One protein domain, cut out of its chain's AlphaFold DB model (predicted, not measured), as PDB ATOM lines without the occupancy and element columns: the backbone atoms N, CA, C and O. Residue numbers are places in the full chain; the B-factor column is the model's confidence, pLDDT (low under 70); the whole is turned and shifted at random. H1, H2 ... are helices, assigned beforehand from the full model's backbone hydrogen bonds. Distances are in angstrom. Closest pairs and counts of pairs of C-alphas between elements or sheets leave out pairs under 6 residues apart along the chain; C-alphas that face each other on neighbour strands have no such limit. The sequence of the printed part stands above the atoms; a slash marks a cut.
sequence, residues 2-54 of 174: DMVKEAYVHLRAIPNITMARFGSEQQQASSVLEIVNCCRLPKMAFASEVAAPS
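Overview. This is residues 2 to 54 of the 174 residues of the protein "Hypothetical protein" of Polarella glacialis (UniProt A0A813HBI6). A free helix, H1, sticks out as an arm from one end of a loose body, in which the chain folds back twice: the link runs out past H2, H2 returns toward H1, and the tail, residues 39 to 54, runs back out again. The 53 printed residues include two named helices, H1 then H2, and no named strand; the class is all helix, with under half of the residues, 26, in named elements. The whole is only just loose, close to extended, with a radius of gyration of the C-alphas of 14.7 A and spans of 53 by 25 by 10 A.

Along the chain. H1, residues 2 to 13, begins at C-alpha 2 (8.996, 71.432, 32.683) and is 16.7 A long. H2, residues 25 to 38, is 19.9 A long and ends at C-alpha 38 (1.556, 47.466, 35.560).

Arrangement. H1 stands free, and H1 and H2 are apart. In both helices every O i to N i+4 pair is within hydrogen-bond range.

Size, cuts and confidence. The C-alphas of Asp 2 and Ser 54, the two farthest apart, are 52.8 A apart. The printed part has no cut. The link from H1 to H2 is long, with 11 residues. Residues 44 to 54 have pLDDT under 70.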
ATOM      1  N   ASP A   2       8.476  72.720  33.168       90.00
ATOM      2  CA  ASP A   2       8.996  71.432  32.683       90.00
ATOM      3  C   ASP A   2       8.427  70.215  33.427       90.00
ATOM      4  O   ASP A   2       8.060  69.240  32.779       90.00
ATOM      5  N   MET A   3       8.152  70.331  34.733       92.38
ATOM      6  CA  MET A   3       7.484  69.271  35.511       92.38
ATOM      7  C   MET A   3       6.113  68.858  34.946       92.38
ATOM      8  O   MET A   3       5.745  67.689  34.997       92.38
ATOM      9  N   VAL A   4       5.346  69.799  34.380       94.06
ATOM     10  CA  VAL A   4       4.027  69.490  33.793       94.06
ATOM     11  C   VAL A   4       4.191  68.704  32.490       94.06
ATOM     12  O   VAL A   4       3.416  67.788  32.220       94.06
ATOM     13  N   LYS A   5       5.219  69.025  31.692       95.44
ATOM     14  CA  LYS A   5       5.528  68.305  30.448       95.44
ATOM     15  C   LYS A   5       6.014  66.890  30.743       95.44
ATOM     16  O   LYS A   5       5.542  65.952  30.109       95.44
ATOM     17  N   GLU A   6       6.895  66.733  31.726       95.50
ATOM     18  CA  GLU A   6       7.380  65.425  32.176       95.50
ATOM     19  C   GLU A   6       6.236  64.557  32.710       95.50
ATOM     20  O   GLU A   6       6.096  63.407  32.291       95.50
ATOM     21  N   ALA A   7       5.352  65.121  33.542       92.81
ATOM     22  CA  ALA A   7       4.166  64.422  34.030       92.81
ATOM     23  C   ALA A   7       3.235  63.989  32.883       92.81
ATOM     24  O   ALA A   7       2.746  62.862  32.878       92.81
ATOM     25  N   TYR A   8       3.018  64.844  31.879       94.50
ATOM     26  CA  TYR A   8       2.203  64.501  30.713       94.50
ATOM     27  C   TYR A   8       2.818  63.378  29.866       94.50
ATOM     28  O   TYR A   8       2.113  62.450  29.465       94.50
ATOM     29  N   VAL A   9       4.130  63.439  29.604       95.38
ATOM     30  CA  VAL A   9       4.861  62.380  28.886       95.38
ATOM     31  C   VAL A   9       4.773  61.065  29.657       95.38
ATOM     32  O   VAL A   9       4.514  60.025  29.053       95.38
ATOM     33  N   HIS A  10       4.905  61.118  30.982       90.31
ATOM     34  CA  HIS A  10       4.753  59.949  31.837       90.31
ATOM     35  C   HIS A  10       3.336  59.369  31.766       90.31
ATOM     36  O   HIS A  10       3.193  58.181  31.494       90.31
ATOM     37  N   LEU A  11       2.290  60.193  31.910       88.38
ATOM     38  CA  LEU A  11       0.892  59.756  31.812       88.38
ATOM     39  C   LEU A  11       0.565  59.126  30.452       88.38
ATOM     40  O   LEU A  11      -0.181  58.155  30.396       88.38
ATOM     41  N   ARG A  12       1.144  59.639  29.359       93.12
ATOM     42  CA  ARG A  12       0.998  59.045  28.019       93.12
ATOM     43  C   ARG A  12       1.716  57.710  27.849       93.12
ATOM     44  O   ARG A  12       1.312  56.930  26.994       93.12
ATOM     45  N   ALA A  13       2.784  57.471  28.605       91.69
ATOM     46  CA  ALA A  13       3.528  56.218  28.561       91.69
ATOM     47  C   ALA A  13       2.851  55.097  29.372       91.69
ATOM     48  O   ALA A  13       3.229  53.935  29.226       91.69
ATOM     49  N   ILE A  14       1.864  55.424  30.217       88.56
ATOM     50  CA  ILE A  14       1.099  54.426  30.970       88.56
ATOM     51  C   ILE A  14       0.249  53.609  29.981       88.56
ATOM     52  O   ILE A  14      -0.496  54.197  29.192       88.56
ATOM     53  N   PRO A  15       0.333  52.266  30.005       91.19
ATOM     54  CA  PRO A  15      -0.479  51.424  29.137       91.19
ATOM     55  C   PRO A  15      -1.969  51.644  29.415       91.19
ATOM     56  O   PRO A  15      -2.408  51.693  30.565       91.19
ATOM     57  N   ASN A  16      -2.751  51.774  28.345       93.00
ATOM     58  CA  ASN A  16      -4.199  51.857  28.453       93.00
ATOM     59  C   ASN A  16      -4.764  50.447  28.661       93.00
ATOM     60  O   ASN A  16      -4.764  49.637  27.736       93.00
ATOM     61  N   ILE A  17      -5.234  50.173  29.875       92.75
ATOM     62  CA  ILE A  17      -5.878  48.909  30.228       92.75
ATOM     63  C   ILE A  17      -7.387  49.102  30.116       92.75
ATOM     64  O   ILE A  17      -7.989  49.896  30.842       92.75
ATOM     65  N   THR A  18      -8.014  48.362  29.204       92.44
ATOM     66  CA  THR A  18      -9.468  48.427  29.021       92.44
ATOM     67  C   THR A  18     -10.157  47.567  30.074       92.44
ATOM     68  O   THR A  18      -9.952  46.357  30.131       92.44
ATOM     69  N   MET A  19     -11.010  48.180  30.897       87.12
ATOM     70  CA  MET A  19     -11.809  47.464  31.892       87.12
ATOM     71  C   MET A  19     -13.186  47.120  31.324       87.12
ATOM     72  O   MET A  19     -14.000  48.010  31.058       87.12
ATOM     73  N   ALA A  20     -13.471  45.827  31.172       88.81
ATOM     74  CA  ALA A  20     -14.770  45.339  30.717       88.81
ATOM     75  C   ALA A  20     -15.833  45.503  31.821       88.81
ATOM     76  O   ALA A  20     -16.142  44.563  32.550       88.81
ATOM     77  N   ARG A  21     -16.406  46.709  31.954       86.38
ATOM     78  CA  ARG A  21     -17.369  47.047  33.025       86.38
ATOM     79  C   ARG A  21     -18.597  46.136  33.065       86.38
ATOM     80  O   ARG A  21     -19.076  45.819  34.142       86.38
ATOM     81  N   PHE A  22     -19.054  45.670  31.908       89.44
ATOM     82  CA  PHE A  22     -20.180  44.737  31.781       89.44
ATOM     83  C   PHE A  22     -19.731  43.293  31.513       89.44
ATOM     84  O   PHE A  22     -20.552  42.439  31.191       89.44
ATOM     85  N   GLY A  23     -18.427  43.026  31.609       87.81
ATOM     86  CA  GLY A  23     -17.869  41.698  31.409       87.81
ATOM     87  C   GLY A  23     -18.239  40.720  32.523       87.81
ATOM     88  O   GLY A  23     -18.849  41.071  33.540       87.81
ATOM     89  N   SER A  24     -17.833  39.467  32.336       85.69
ATOM     90  CA  SER A  24     -17.866  38.479  33.413       85.69
ATOM     91  C   SER A  24     -16.932  38.893  34.555       85.69
ATOM     92  O   SER A  24     -15.976  39.644  34.348       85.69
ATOM     93  N   GLU A  25     -17.163  38.368  35.761       80.88
ATOM     94  CA  GLU A  25     -16.264  38.599  36.904       80.88
ATOM     95  C   GLU A  25     -14.818  38.235  36.559       80.88
ATOM     96  O   GLU A  25     -13.888  38.942  36.930       80.88
ATOM     97  N   GLN A  26     -14.622  37.179  35.767       85.19
ATOM     98  CA  GLN A  26     -13.298  36.765  35.321       85.19
ATOM     99  C   GLN A  26     -12.649  37.774  34.366       85.19
ATOM    100  O   GLN A  26     -11.451  38.030  34.479       85.19
ATOM    101  N   GLN A  27     -13.420  38.380  33.457       90.56
ATOM    102  CA  GLN A  27     -12.918  39.460  32.603       90.56
ATOM    103  C   GLN A  27     -12.539  40.685  33.441       90.56
ATOM    104  O   GLN A  27     -11.441  41.215  33.282       90.56
ATOM    105  N   GLN A  28     -13.389  41.087  34.386       87.12
ATOM    106  CA  GLN A  28     -13.102  42.201  35.295       87.12
ATOM    107  C   GLN A  28     -11.855  41.928  36.152       87.12
ATOM    108  O   GLN A  28     -10.950  42.760  36.211       87.12
ATOM    109  N   ALA A  29     -11.756  40.736  36.746       86.25
ATOM    110  CA  ALA A  29     -10.604  40.308  37.534       86.25
ATOM    111  C   ALA A  29      -9.314  40.294  36.703       86.25
ATOM    112  O   ALA A  29      -8.260  40.699  37.195       86.25
ATOM    113  N   SER A  30      -9.387  39.885  35.432       90.31
ATOM    114  CA  SER A  30      -8.230  39.906  34.534       90.31
ATOM    115  C   SER A  30      -7.719  41.328  34.277       90.31
ATOM    116  O   SER A  30      -6.515  41.560  34.393       90.31
ATOM    117  N   SER A  31      -8.616  42.299  34.063       91.56
ATOM    118  CA  SER A  31      -8.252  43.715  33.928       91.56
ATOM    119  C   SER A  31      -7.624  44.264  35.215       91.56
ATOM    120  O   SER A  31      -6.638  44.995  35.166       91.56
ATOM    121  N   VAL A  32      -8.151  43.889  36.387       88.50
ATOM    122  CA  VAL A  32      -7.581  44.300  37.683       88.50
ATOM    123  C   VAL A  32      -6.180  43.720  37.877       88.50
ATOM    124  O   VAL A  32      -5.271  44.438  38.294       88.50
ATOM    125  N   LEU A  33      -5.970  42.445  37.543       89.94
ATOM    126  CA  LEU A  33      -4.650  41.814  37.614       89.94
ATOM    127  C   LEU A  33      -3.642  42.484  36.677       89.94
ATOM    128  O   LEU A  33      -2.481  42.650  37.051       89.94
ATOM    129  N   GLU A  34      -4.073  42.899  35.486       91.56
ATOM    130  CA  GLU A  34      -3.244  43.669  34.560       91.56
ATOM    131  C   GLU A  34      -2.810  45.007  35.181       91.56
ATOM    132  O   GLU A  34      -1.616  45.309  35.203       91.56
ATOM    133  N   ILE A  35      -3.740  45.745  35.804       89.25
ATOM    134  CA  ILE A  35      -3.442  47.002  36.515       89.25
ATOM    135  C   ILE A  35      -2.435  46.760  37.645       89.25
ATOM    136  O   ILE A  35      -1.434  47.469  37.751       89.25
ATOM    137  N   VAL A  36      -2.656  45.732  38.469       89.50
ATOM    138  CA  VAL A  36      -1.755  45.355  39.571       89.50
ATOM    139  C   VAL A  36      -0.342  45.069  39.058       89.50
ATOM    140  O   VAL A  36       0.634  45.524  39.661       89.50
ATOM    141  N   ASN A  37      -0.221  44.361  37.931       90.00
ATOM    142  CA  ASN A  37       1.067  44.056  37.309       90.00
ATOM    143  C   ASN A  37       1.752  45.322  36.764       90.00
ATOM    144  O   ASN A  37       2.945  45.511  37.007       90.00
ATOM    145  N   CYS A  38       1.018  46.209  36.086       88.88
ATOM    146  CA  CYS A  38       1.556  47.466  35.560       88.88
ATOM    147  C   CYS A  38       2.004  48.428  36.670       88.88
ATOM    148  O   CYS A  38       3.042  49.077  36.543       88.88
ATOM    149  N   CYS A  39       1.271  48.480  37.783       86.06
ATOM    150  CA  CYS A  39       1.570  49.349  38.922       86.06
ATOM    151  C   CYS A  39       2.558  48.739  39.933       86.06
ATOM    152  O   CYS A  39       2.895  49.398  40.915       86.06
ATOM    153  N   ARG A  40       3.025  47.499  39.718       87.88
ATOM    154  CA  ARG A  40       3.909  46.757  40.642       87.88
ATOM    155  C   ARG A  40       3.350  46.669  42.071       87.88
ATOM    156  O   ARG A  40       4.104  46.707  43.044       87.88
ATOM    157  N   LEU A  41       2.028  46.552  42.200       85.06
ATOM    158  CA  LEU A  41       1.373  46.426  43.500       85.06
ATOM    159  C   LEU A  41       1.569  45.004  44.067       85.06
ATOM    160  O   LEU A  41       1.612  44.032  43.304       85.06
ATOM    161  N   PRO A  42       1.682  44.841  45.398       85.81
ATOM    162  CA  PRO A  42       1.826  43.527  46.015       85.81
ATOM    163  C   PRO A  42       0.576  42.665  45.778       85.81
ATOM    164  O   PRO A  42      -0.534  43.012  46.176       85.81
ATOM    165  N   LYS A  43       0.765  41.494  45.156       78.12
ATOM    166  CA  LYS A  43      -0.322  40.600  44.709       78.12
ATOM    167  C   LYS A  43      -1.135  39.967  45.846       78.12
ATOM    168  O   LYS A  43      -2.252  39.512  45.613       78.12
ATOM    169  N   MET A  44      -0.598  39.941  47.070       65.62
ATOM    170  CA  MET A  44      -1.237  39.267  48.209       65.62
ATOM    171  C   MET A  44      -2.593  39.865  48.602       65.62
ATOM    172  O   MET A  44      -3.422  39.143  49.142       65.62
ATOM    173  N   ALA A  45      -2.857  41.136  48.284       63.31
ATOM    174  CA  ALA A  45      -4.138  41.766  48.600       63.31
ATOM    175  C   ALA A  45      -5.306  41.283  47.712       63.31
ATOM    176  O   ALA A  45      -6.455  41.395  48.122       63.31
ATOM    177  N   PHE A  46      -5.029  40.735  46.523       62.09
ATOM    178  CA  PHE A  46      -6.056  40.455  45.504       62.09
ATOM    179  C   PHE A  46      -6.332  38.961  45.288       62.09
ATOM    180  O   PHE A  46      -7.372  38.594  44.752       62.09
ATOM    181  N   ALA A  47      -5.423  38.080  45.713       57.78
ATOM    182  CA  ALA A  47      -5.531  36.642  45.461       57.78
ATOM    183  C   ALA A  47      -6.621  35.937  46.294       57.78
ATOM    184  O   ALA A  47      -7.038  34.839  45.937       57.78
ATOM    185  N   SER A  48      -7.087  36.547  47.391       55.88
ATOM    186  CA  SER A  48      -8.013  35.889  48.324       55.88
ATOM    187  C   SER A  48      -9.484  35.927  47.894       55.88
ATOM    188  O   SER A  48     -10.280  35.182  48.459       55.88
ATOM    189  N   GLU A  49      -9.861  36.772  46.928       58.97
ATOM    190  CA  GLU A  49     -11.269  36.957  46.527       58.97
ATOM    191  C   GLU A  49     -11.615  36.318  45.174       58.97
ATOM    192  O   GLU A  49     -12.788  36.126  44.878       58.97
ATOM    193  N   VAL A  50     -10.621  35.890  44.385       57.22
ATOM    194  CA  VAL A  50     -10.827  35.196  43.094       57.22
ATOM    195  C   VAL A  50     -11.012  33.682  43.302       57.22
ATOM    196  O   VAL A  50     -10.534  32.859  42.521       57.22
ATOM    197  N   ALA A  51     -11.658  33.281  44.398       54.06
ATOM    198  CA  ALA A  51     -12.057  31.892  44.578       54.06
ATOM    199  C   ALA A  51     -13.128  31.562  43.527       54.06
ATOM    200  O   ALA A  51     -14.059  32.338  43.327       54.06
ATOM    201  N   ALA A  52     -12.943  30.443  42.822       55.97
ATOM    202  CA  ALA A  52     -13.731  30.054  41.657       55.97
ATOM    203  C   ALA A  52     -15.248  30.221  41.878       55.97
ATOM    204  O   ALA A  52     -15.729  29.908  42.972       55.97
ATOM    205  N   PRO A  53     -16.010  30.643  40.850       55.12
ATOM    206  CA  PRO A  53     -17.459  30.728  40.939       55.12
ATOM    207  C   PRO A  53     -18.003  29.324  41.202       55.12
ATOM    208  O   PRO A  53     -18.091  28.490  40.301       55.12
ATOM    209  N   SER A  54     -18.329  29.021  42.459       55.19
ATOM    210  CA  SER A  54     -19.031  27.786  42.773       55.19
ATOM    211  C   SER A  54     -20.409  27.906  42.133       55.19
ATOM    212  O   SER A  54     -21.210  28.743  42.539       55.19
TER     213      SER A  54